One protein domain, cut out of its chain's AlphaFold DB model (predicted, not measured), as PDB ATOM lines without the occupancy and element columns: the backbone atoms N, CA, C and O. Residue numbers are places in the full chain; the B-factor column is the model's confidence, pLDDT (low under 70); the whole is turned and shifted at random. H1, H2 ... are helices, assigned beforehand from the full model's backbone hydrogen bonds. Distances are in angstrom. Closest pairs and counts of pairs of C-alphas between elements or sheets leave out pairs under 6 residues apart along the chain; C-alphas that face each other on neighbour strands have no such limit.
ATOM      1  N   ASN A   4      33.685   7.470 -19.718       82.38
ATOM      2  CA  ASN A   4      34.720   6.458 -19.895       82.38
ATOM      3  C   ASN A   4      36.082   7.026 -19.476       82.38
ATOM      4  O   ASN A   4      36.799   6.393 -18.714       82.38
ATOM      5  N   GLN A   5      36.390   8.256 -19.887       84.00
ATOM      6  CA  GLN A   5      37.595   8.980 -19.479       84.00
ATOM      7  C   GLN A   5      37.650   9.211 -17.961       84.00
ATOM      8  O   GLN A   5      38.717   9.049 -17.374       84.00
ATOM      9  N   GLU A   6      36.515   9.531 -17.322       85.62
ATOM     10  CA  GLU A   6      36.381   9.612 -15.852       85.62
ATOM     11  C   GLU A   6      36.789   8.303 -15.174       85.62
ATOM     12  O   GLU A   6      37.685   8.293 -14.330       85.62
ATOM     13  N   HIS A   7      36.201   7.186 -15.603       87.56
ATOM     14  CA  HIS A   7      36.508   5.872 -15.045       87.56
ATOM     15  C   HIS A   7      37.967   5.448 -15.296       87.56
ATOM     16  O   HIS A   7      38.614   4.852 -14.429       87.56
ATOM     17  N   THR A   8      38.512   5.767 -16.474       90.81
ATOM     18  CA  THR A   8      39.913   5.497 -16.814       90.81
ATOM     19  C   THR A   8      40.863   6.290 -15.917       90.81
ATOM     20  O   THR A   8      41.816   5.709 -15.403       90.81
ATOM     21  N   LEU A   9      40.608   7.583 -15.674       92.00
ATOM     22  CA  LEU A   9      41.442   8.390 -14.776       92.00
ATOM     23  C   LEU A   9      41.364   7.908 -13.326       92.00
ATOM     24  O   LEU A   9      42.393   7.847 -12.655       92.00
ATOM     25  N   GLU A  10      40.189   7.506 -12.843       92.81
ATOM     26  CA  GLU A  10      40.051   6.923 -11.504       92.81
ATOM     27  C   GLU A  10      40.869   5.627 -11.362       92.81
ATOM     28  O   GLU A  10      41.650   5.478 -10.419       92.81
ATOM     29  N   SER A  11      40.777   4.736 -12.351       93.88
ATOM     30  CA  SER A  11      41.566   3.496 -12.397       93.88
ATOM     31  C   SER A  11      43.074   3.786 -12.443       93.88
ATOM     32  O   SER A  11      43.864   3.155 -11.740       93.88
ATOM     33  N   ALA A  12      43.480   4.800 -13.210       94.19
ATOM     34  CA  ALA A  12      44.867   5.234 -13.318       94.19
ATOM     35  C   ALA A  12      45.413   5.782 -11.987       94.19
ATOM     36  O   ALA A  12      46.543   5.467 -11.612       94.19
ATOM     37  N   ARG A  13      44.605   6.544 -11.234       95.25
ATOM     38  CA  ARG A  13      44.972   7.050  -9.898       95.25
ATOM     39  C   ARG A  13      45.242   5.901  -8.923       95.25
ATOM     40  O   ARG A  13      46.205   5.967  -8.161       95.25
ATOM     41  N   ILE A  14      44.433   4.839  -8.969       94.44
ATOM     42  CA  ILE A  14      44.636   3.635  -8.148       94.44
ATOM     43  C   ILE A  14      45.977   2.973  -8.485       94.44
ATOM     44  O   ILE A  14      46.757   2.681  -7.579       94.44
ATOM     45  N   LEU A  15      46.278   2.785  -9.774       93.44
ATOM     46  CA  LEU A  15      47.537   2.173 -10.213       93.44
ATOM     47  C   LEU A  15      48.762   3.006  -9.812       93.44
ATOM     48  O   LEU A  15      49.741   2.441  -9.332       93.44
ATOM     49  N   VAL A  16      48.702   4.335  -9.934       93.00
ATOM     50  CA  VAL A  16      49.790   5.225  -9.489       93.00
ATOM     51  C   VAL A  16      50.036   5.110  -7.984       93.00
ATOM     52  O   VAL A  16      51.188   5.012  -7.567       93.00
ATOM     53  N   ASN A  17      48.981   5.075  -7.167       92.50
ATOM     54  CA  ASN A  17      49.131   4.896  -5.721       92.50
ATOM     55  C   ASN A  17      49.738   3.526  -5.387       92.50
ATOM     56  O   ASN A  17      50.697   3.456  -4.624       92.50
ATOM     57  N   ASN A  18      49.250   2.454  -6.019       90.12
ATOM     58  CA  ASN A  18      49.802   1.109  -5.835       90.12
ATOM     59  C   ASN A  18      51.283   1.047  -6.238       90.12
ATOM     60  O   ASN A  18      52.087   0.434  -5.540       90.12
ATOM     61  N   TYR A  19      51.653   1.703  -7.340       87.81
ATOM     62  CA  TYR A  19      53.035   1.788  -7.803       87.81
ATOM     63  C   TYR A  19      53.932   2.477  -6.768       87.81
ATOM     64  O   TYR A  19      54.989   1.958  -6.419       87.81
ATOM     65  N   GLN A  20      53.490   3.614  -6.224       86.75
ATOM     66  CA  GLN A  20      54.220   4.328  -5.173       86.75
ATOM     67  C   GLN A  20      54.338   3.497  -3.889       86.75
ATOM     68  O   GLN A  20      55.404   3.467  -3.276       86.75
ATOM     69  N   ASP A  21      53.284   2.783  -3.501       87.38
ATOM     70  CA  ASP A  21      53.293   1.901  -2.334       87.38
ATOM     71  C   ASP A  21      54.274   0.732  -2.485       87.38
ATOM     72  O   ASP A  21      54.916   0.358  -1.505       87.38
ATOM     73  N   VAL A  22      54.404   0.158  -3.686       86.12
ATOM     74  CA  VAL A  22      55.375  -0.911  -3.971       86.12
ATOM     75  C   VAL A  22      56.803  -0.367  -3.958       86.12
ATOM     76  O   VAL A  22      57.663  -0.954  -3.306       86.12
ATOM     77  N   LEU A  23      57.047   0.790  -4.583       82.00
ATOM     78  CA  LEU A  23      58.370   1.429  -4.583       82.00
ATOM     79  C   LEU A  23      58.870   1.792  -3.179       82.00
ATOM     80  O   LEU A  23      60.073   1.812  -2.940       82.00
ATOM     81  N   ASN A  24      57.956   2.074  -2.250       82.12
ATOM     82  CA  ASN A  24      58.285   2.387  -0.861       82.12
ATOM     83  C   ASN A  24      58.556   1.138   0.011       82.12
ATOM     84  O   ASN A  24      58.818   1.290   1.207       82.12
ATOM     85  N   ARG A  25      58.474  -0.088  -0.533       81.19
ATOM     86  CA  ARG A  25      58.782  -1.343   0.180       81.19
ATOM     87  C   ARG A  25      60.203  -1.825  -0.152       81.19
ATOM     88  O   ARG A  25      60.560  -1.961  -1.315       81.19
ATOM     89  N   ASP A  26      60.982  -2.131   0.886       59.03
ATOM     90  CA  ASP A  26      62.431  -2.423   0.853       59.03
ATOM     91  C   ASP A  26      62.816  -3.879   0.449       59.03
ATOM     92  O   ASP A  26      63.759  -4.446   0.999       59.03
ATOM     93  N   GLU A  27      62.130  -4.533  -0.499       61.25
ATOM     94  CA  GLU A  27      62.446  -5.935  -0.871       61.25
ATOM     95  C   GLU A  27      62.611  -6.176  -2.382       61.25
ATOM     96  O   GLU A  27      61.948  -5.556  -3.200       61.25
ATOM     97  N   GLU A  28      63.475  -7.134  -2.747       56.84
ATOM     98  CA  GLU A  28      63.796  -7.605  -4.117       56.84
ATOM     99  C   GLU A  28      62.559  -8.036  -4.946       56.84
ATOM    100  O   GLU A  28      62.604  -8.053  -6.172       56.84
ATOM    101  N   THR A  29      61.433  -8.338  -4.292       54.66
ATOM    102  CA  THR A  29      60.110  -8.600  -4.898       54.66
ATOM    103  C   THR A  29      59.399  -7.336  -5.407       54.66
ATOM    104  O   THR A  29      58.430  -7.436  -6.152       54.66
ATOM    105  N   SER A  30      59.894  -6.148  -5.050       60.66
ATOM    106  CA  SER A  30      59.382  -4.832  -5.459       60.66
ATOM    107  C   SER A  30      59.524  -4.572  -6.964       60.66
ATOM    108  O   SER A  30      58.672  -3.917  -7.567       60.66
ATOM    109  N   GLU A  31      60.566  -5.109  -7.612       68.44
ATOM    110  CA  GLU A  31      60.844  -4.799  -9.020       68.44
ATOM    111  C   GLU A  31      59.829  -5.443  -9.981       68.44
ATOM    112  O   GLU A  31      59.285  -4.742 -10.834       68.44
ATOM    113  N   GLU A  32      59.506  -6.733  -9.826       77.19
ATOM    114  CA  GLU A  32      58.527  -7.420 -10.694       77.19
ATOM    115  C   GLU A  32      57.096  -6.882 -10.508       77.19
ATOM    116  O   GLU A  32      56.362  -6.688 -11.487       77.19
ATOM    117  N   ASP A  33      56.714  -6.583  -9.263       79.44
ATOM    118  CA  ASP A  33      55.411  -6.002  -8.940       79.44
ATOM    119  C   ASP A  33      55.298  -4.567  -9.486       79.44
ATOM    120  O   ASP A  33      54.291  -4.208 -10.104       79.44
ATOM    121  N   SER A  34      56.349  -3.750  -9.332       83.38
ATOM    122  CA  SER A  34      56.358  -2.371  -9.838       83.38
ATOM    123  C   SER A  34      56.340  -2.309 -11.371       83.38
ATOM    124  O   SER A  34      55.615  -1.485 -11.931       83.38
ATOM    125  N   ASP A  35      57.059  -3.199 -12.062       87.75
ATOM    126  CA  ASP A  35      57.061  -3.285 -13.529       87.75
ATOM    127  C   ASP A  35      55.692  -3.723 -14.071       87.75
ATOM    128  O   ASP A  35      55.209  -3.190 -15.073       87.75
ATOM    129  N   THR A  36      55.016  -4.641 -13.373       90.25
ATOM    130  CA  THR A  36      53.658  -5.072 -13.733       90.25
ATOM    131  C   THR A  36      52.664  -3.915 -13.622       90.25
ATOM    132  O   THR A  36      51.948  -3.631 -14.585       90.25
ATOM    133  N   ILE A  37      52.666  -3.195 -12.493       90.62
ATOM    134  CA  ILE A  37      51.779  -2.041 -12.277       90.62
ATOM    135  C   ILE A  37      52.088  -0.924 -13.282       90.62
ATOM    136  O   ILE A  37      51.172  -0.320 -13.840       90.62
ATOM    137  N   TYR A  38      53.372  -0.665 -13.553       90.81
ATOM    138  CA  TYR A  38      53.785   0.339 -14.530       90.81
ATOM    139  C   TYR A  38      53.263   0.022 -15.934       90.81
ATOM    140  O   TYR A  38      52.730   0.911 -16.598       90.81
ATOM    141  N   LYS A  39      53.377  -1.230 -16.394       93.19
ATOM    142  CA  LYS A  39      52.866  -1.640 -17.711       93.19
ATOM    143  C   LYS A  39      51.354  -1.518 -17.799       93.19
ATOM    144  O   LYS A  39      50.852  -1.011 -18.798       93.19
ATOM    145  N   GLU A  40      50.636  -1.957 -16.769       94.19
ATOM    146  CA  GLU A  40      49.178  -1.836 -16.721       94.19
ATOM    147  C   GLU A  40      48.745  -0.368 -16.788       94.19
ATOM    148  O   GLU A  40      47.899  -0.005 -17.604       94.19
ATOM    149  N   TYR A  41      49.400   0.496 -16.009       94.06
ATOM    150  CA  TYR A  41      49.189   1.938 -16.048       94.06
ATOM    151  C   TYR A  41      49.495   2.533 -17.428       94.06
ATOM    152  O   TYR A  41      48.701   3.302 -17.969       94.06
ATOM    153  N   TRP A  42      50.628   2.155 -18.022       94.12
ATOM    154  CA  TRP A  42      51.046   2.641 -19.331       94.12
ATOM    155  C   TRP A  42      50.018   2.287 -20.410       94.12
ATOM    156  O   TRP A  42      49.593   3.170 -21.153       94.12
ATOM    157  N   HIS A  43      49.559   1.033 -20.452       93.25
ATOM    158  CA  HIS A  43      48.511   0.601 -21.377       93.25
ATOM    159  C   HIS A  43      47.201   1.342 -21.133       93.25
ATOM    160  O   HIS A  43      46.613   1.875 -22.069       93.25
ATOM    161  N   LEU A  44      46.779   1.467 -19.873       93.25
ATOM    162  CA  LEU A  44      45.555   2.181 -19.529       93.25
ATOM    163  C   LEU A  44      45.568   3.623 -20.054       93.25
ATOM    164  O   LEU A  44      44.558   4.081 -20.589       93.25
ATOM    165  N   ILE A  45      46.697   4.327 -19.949       93.12
ATOM    166  CA  ILE A  45      46.818   5.700 -20.443       93.12
ATOM    167  C   ILE A  45      46.905   5.750 -21.973       93.12
ATOM    168  O   ILE A  45      46.109   6.445 -22.603       93.12
ATOM    169  N   TYR A  46      47.836   5.018 -22.586       90.88
ATOM    170  CA  TYR A  46      48.099   5.125 -24.027       90.88
ATOM    171  C   TYR A  46      47.008   4.504 -24.907       90.88
ATOM    172  O   TYR A  46      46.841   4.929 -26.050       90.88
ATOM    173  N   ASP A  47      46.234   3.551 -24.386       91.00
ATOM    174  CA  ASP A  47      45.123   2.950 -25.129       91.00
ATOM    175  C   ASP A  47      43.853   3.822 -25.081       91.00
ATOM    176  O   ASP A  47      42.986   3.694 -25.948       91.00
ATOM    177  N   ASN A  48      43.727   4.722 -24.094       88.56
ATOM    178  CA  ASN A  48      42.514   5.523 -23.875       88.56
ATOM    179  C   ASN A  48      42.683   7.022 -24.155       88.56
ATOM    180  O   ASN A  48      41.688   7.710 -24.400       88.56
ATOM    181  N   PHE A  49      43.910   7.542 -24.134       88.56
ATOM    182  CA  PHE A  49      44.190   8.956 -24.371       88.56
ATOM    183  C   PHE A  49      45.093   9.145 -25.585       88.56
ATOM    184  O   PHE A  49      46.046   8.407 -25.816       88.56
ATOM    185  N   GLY A  50      44.799  10.177 -26.379       86.00
ATOM    186  CA  GLY A  50      45.620  10.510 -27.535       86.00
ATOM    187  C   GLY A  50      47.009  11.000 -27.117       86.00
ATOM    188  O   GLY A  50      47.133  11.798 -26.187       86.00
ATOM    189  N   ASN A  51      48.040  10.604 -27.870       87.94
ATOM    190  CA  ASN A  51      49.431  11.021 -27.642       87.94
ATOM    191  C   ASN A  51      49.599  12.544 -27.515       87.94
ATOM    192  O   ASN A  51      50.439  13.012 -26.757       87.94
ATOM    193  N   GLU A  52      48.801  13.330 -28.240       87.12
ATOM    194  CA  GLU A  52      48.831  14.792 -28.142       87.12
ATOM    195  C   GLU A  52      48.416  15.291 -26.749       87.12
ATOM    196  O   GLU A  52      49.088  16.152 -26.188       87.12
ATOM    197  N   MET A  53      47.370  14.710 -26.152       88.25
ATOM    198  CA  MET A  53      46.913  15.078 -24.806       88.25
ATOM    199  C   MET A  53      47.944  14.697 -23.742       88.25
ATOM    200  O   MET A  53      48.235  15.494 -22.853       88.25
ATOM    201  N   ILE A  54      48.532  13.504 -23.877       90.19
ATOM    202  CA  ILE A  54      49.602  13.013 -22.998       90.19
ATOM    203  C   ILE A  54      50.803  13.965 -23.059       90.19
ATOM    204  O   ILE A  54      51.265  14.443 -22.024       90.19
ATOM    205  N   ASN A  55      51.246  14.331 -24.265       89.06
ATOM    206  CA  ASN A  55      52.364  15.255 -24.456       89.06
ATOM    207  C   ASN A  55      52.086  16.645 -23.859       89.06
ATOM    208  O   ASN A  55      52.985  17.254 -23.283       89.06
ATOM    209  N   LEU A  56      50.858  17.161 -23.982       89.19
ATOM    210  CA  LEU A  56      50.472  18.443 -23.381       89.19
ATOM    211  C   LEU A  56      50.503  18.385 -21.848       89.19
ATOM    212  O   LEU A  56      50.966  19.332 -21.208       89.19
ATOM    213  N   ALA A  57      50.055  17.274 -21.259       90.12
ATOM    214  CA  ALA A  57      50.128  17.058 -19.818       90.12
ATOM    215  C   ALA A  57      51.589  16.993 -19.334       90.12
ATOM    216  O   ALA A  57      51.948  17.689 -18.382       90.12
ATOM    217  N   GLU A  58      52.459  16.250 -20.030       90.50
ATOM    218  CA  GLU A  58      53.894  16.174 -19.711       90.50
ATOM    219  C   GLU A  58      54.609  17.524 -19.853       90.50
ATOM    220  O   GLU A  58      55.416  17.892 -18.998       90.50
ATOM    221  N   GLN A  59      54.300  18.302 -20.895       89.44
ATOM    222  CA  GLN A  59      54.876  19.639 -21.090       89.44
ATOM    223  C   GLN A  59      54.540  20.594 -19.943       89.44
ATOM    224  O   GLN A  59      55.340  21.472 -19.618       89.44
ATOM    225  N   LYS A  60      53.365  20.430 -19.331       87.44
ATOM    226  CA  LYS A  60      52.900  21.298 -18.253       87.44
ATOM    227  C   LYS A  60      53.620  21.041 -16.928       87.44
ATOM    228  O   LYS A  60      53.909  21.991 -16.204       87.44
ATOM    229  N   ILE A  61      53.886  19.780 -16.603       90.00
ATOM    230  CA  ILE A  61      54.435  19.367 -15.296       90.00
ATOM    231  C   ILE A  61      55.942  19.073 -15.329       90.00
ATOM    232  O   ILE A  61      56.589  19.052 -14.283       90.00
ATOM    233  N   GLY A  62      56.506  18.848 -16.518       84.19
ATOM    234  CA  GLY A  62      57.892  18.436 -16.717       84.19
ATOM    235  C   GLY A  62      58.077  16.921 -16.878       84.19
ATOM    236  O   GLY A  62      57.242  16.105 -16.493       84.19
ATOM    237  N   LEU A  63      59.216  16.541 -17.463       83.75
ATOM    238  CA  LEU A  63      59.562  15.145 -17.750       83.75
ATOM    239  C   LEU A  63      59.764  14.318 -16.469       83.75
ATOM    240  O   LEU A  63      60.205  14.834 -15.442       83.75
ATOM    241  N   GLY A  64      59.501  13.011 -16.556       83.00
ATOM    242  CA  GLY A  64      59.714  12.059 -15.455       83.00
ATOM    243  C   GLY A  64      58.589  12.025 -14.415       83.00
ATOM    244  O   GLY A  64      58.739  11.403 -13.369       83.00
ATOM    245  N   LYS A  65      57.464  12.688 -14.696       88.69
ATOM    246  CA  LYS A  65      56.296  12.769 -13.810       88.69
ATOM    247  C   LYS A  65      55.150  11.842 -14.210       88.69
ATOM    248  O   LYS A  65      54.124  11.840 -13.542       88.69
ATOM    249  N   PHE A  66      55.321  11.037 -15.259       88.62
ATOM    250  CA  PHE A  66      54.274  10.182 -15.823       88.62
ATOM    251  C   PHE A  66      53.583   9.281 -14.785       88.62
ATOM    252  O   PHE A  66      52.372   9.118 -14.832       88.62
ATOM    253  N   THR A  67      54.320   8.748 -13.807       88.75
ATOM    254  CA  THR A  67      53.811   7.872 -12.732       88.75
ATOM    255  C   THR A  67      53.425   8.636 -11.459       88.75
ATOM    256  O   THR A  67      53.520   8.114 -10.348       88.75
ATOM    257  N   THR A  68      53.026   9.903 -11.586       91.56
ATOM    258  CA  THR A  68      52.629  10.749 -10.450       91.56
ATOM    259  C   THR A  68      51.187  11.212 -10.580       91.56
ATOM    260  O   THR A  68      50.660  11.353 -11.683       91.56
ATOM    261  N   LEU A  69      50.553  11.506  -9.443       92.94
ATOM    262  CA  LEU A  69      49.212  12.095  -9.437       92.94
ATOM    263  C   LEU A  69      49.196  13.475 -10.113       92.94
ATOM    264  O   LEU A  69      48.219  13.800 -10.775       92.94
ATOM    265  N   GLU A  70      50.304  14.228 -10.050       92.19
ATOM    266  CA  GLU A  70      50.450  15.518 -10.746       92.19
ATOM    267  C   GLU A  70      50.259  15.376 -12.264       92.19
ATOM    268  O   GLU A  70      49.682  16.258 -12.901       92.19
ATOM    269  N   PHE A  71      50.712  14.262 -12.853       93.62
ATOM    270  CA  PHE A  71      50.479  13.982 -14.270       93.62
ATOM    271  C   PHE A  71      49.013  13.710 -14.573       93.62
ATOM    272  O   PHE A  71      48.494  14.244 -15.551       93.62
ATOM    273  N   LEU A  72      48.334  12.933 -13.732       93.62
ATOM    274  CA  LEU A  72      46.914  12.644 -13.912       93.62
ATOM    275  C   LEU A  72      46.054  13.899 -13.747       93.62
ATOM    276  O   LEU A  72      45.152  14.110 -14.551       93.62
ATOM    277  N   ASP A  73      46.383  14.767 -12.791       91.81
ATOM    278  CA  ASP A  73      45.713  16.060 -12.616       91.81
ATOM    279  C   ASP A  73      45.937  16.976 -13.834       91.81
ATOM    280  O   ASP A  73      45.020  17.649 -14.310       91.81
ATOM    281  N   ALA A  74      47.152  16.987 -14.394       91.50
ATOM    282  CA  ALA A  74      47.443  17.740 -15.610       91.50
ATOM    283  C   ALA A  74      46.717  17.175 -16.838       91.50
ATOM    284  O   ALA A  74      46.213  17.949 -17.652       91.50
ATOM    285  N   LEU A  75      46.650  15.849 -16.966       91.19
ATOM    286  CA  LEU A  75      45.942  15.165 -18.041       91.19
ATOM    287  C   LEU A  75      44.433  15.419 -17.961       91.19
ATOM    288  O   LEU A  75      43.822  15.742 -18.978       91.19
ATOM    289  N   GLU A  76      43.848  15.358 -16.764       90.75
ATOM    290  CA  GLU A  76      42.451  15.721 -16.513       90.75
ATOM    291  C   GLU A  76      42.165  17.154 -16.970       90.75
ATOM    292  O   GLU A  76      41.239  17.384 -17.745       90.75
ATOM    293  N   GLU A  77      43.018  18.116 -16.609       88.00
ATOM    294  CA  GLU A  77      42.841  19.500 -17.052       88.00
ATOM    295  C   GLU A  77      42.941  19.653 -18.580       88.00
ATOM    296  O   GLU A  77      42.197  20.437 -19.177       88.00
ATOM    297  N   VAL A  78      43.839  18.908 -19.235       88.19
ATOM    298  CA  VAL A  78      43.939  18.884 -20.704       88.19
ATOM    299  C   VAL A  78      42.651  18.337 -21.320       88.19
ATOM    300  O   VAL A  78      42.133  18.931 -22.265       88.19
ATOM    301  N   ILE A  79      42.096  17.257 -20.768       85.12
ATOM    302  CA  ILE A  79      40.839  16.654 -21.231       85.12
ATOM    303  C   ILE A  79      39.658  17.608 -21.012       85.12
ATOM    304  O   ILE A  79      38.788  17.728 -21.873       85.12
ATOM    305  N   GLU A  80      39.612  18.307 -19.881       81.19
ATOM    306  CA  GLU A  80      38.571  19.294 -19.597       81.19
ATOM    307  C   GLU A  80      38.617  20.502 -20.535       81.19
ATOM    308  O   GLU A  80      37.572  21.076 -20.854       81.19
ATOM    309  N   LYS A  81      39.816  20.908 -20.956       79.25
ATOM    310  CA  LYS A  81      40.021  22.027 -21.882       79.25
ATOM    311  C   LYS A  81      39.870  21.620 -23.346       79.25
ATOM    312  O   LYS A  81      39.633  22.488 -24.185       79.25
TER     313      LYS A  81
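What this domain is: This is residues 4 to 81 of the 146 residues of an uncharacterized protein of Coprobacillus cateniformis (UniProt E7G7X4). A long helical hairpin, H1 and H2, has a shorter pair of helices, H3 and H4, packed beside the half of it away from its turn; H4 runs alongside part of H1, and H3 crosses H4 steeply. At the other end of the hairpin, residues 24 to 29 of its turn stick out. The printed part has 78 residues with four named helices, H1, H2, H3 and H4 in chain order, and no named strand; its class is all helix. The whole is compact, with a radius of gyration of the C-alphas of 12.7 A, yet elongated in outline, 41 by 26 by 16 A.

Where its parts are: H1, residues 4 to 23, begins with C-alpha 4 at (34.720, 6.458, -19.895) and is 28.6 A long. H2, residues 30 to 48, measures 27.0 A. H3 takes residues 51 to 61, 15.7 A. H4, residues 69 to 81, is 18.4 A long and ends with C-alpha 81 at (40.021, 22.027, -21.882).

How they stand to each other: H1 and H2 form a helical hairpin and touch at a shallow tilt of 16 degrees, opposite ways; their closest C-alphas, of Tyr 19 and Ser 34, are 5.7 A apart. With residues 9 to 16 alone, H1 touches H4 at a shallow tilt of 13 degrees, opposite ways; the closest C-alphas, of Arg 13 and Leu 69, are 6.6 A apart. H3 touches H4 at a steep tilt of 58 degrees, opposite ways, with the C-alphas of Ala 57 and Leu 75 closest at 4.9 A. H2 and H3 meet only through their link. H1 and H3 are apart, as are H2 and H4. Every O i to N i+4 pair is within hydrogen-bond range in H1, H3 and H4; in H2, 14 of 15 are.

The domain as a whole: The two farthest C-alphas, of Glu 28 and Lys 81, are 41.9 A apart. The printed part has no cut. The link from H2 to H3 is tight, the other two are short. Mean pLDDT of the printed part is 86.7; residues 26 to 31, of which 30 and 31 belong to H2, are under 70.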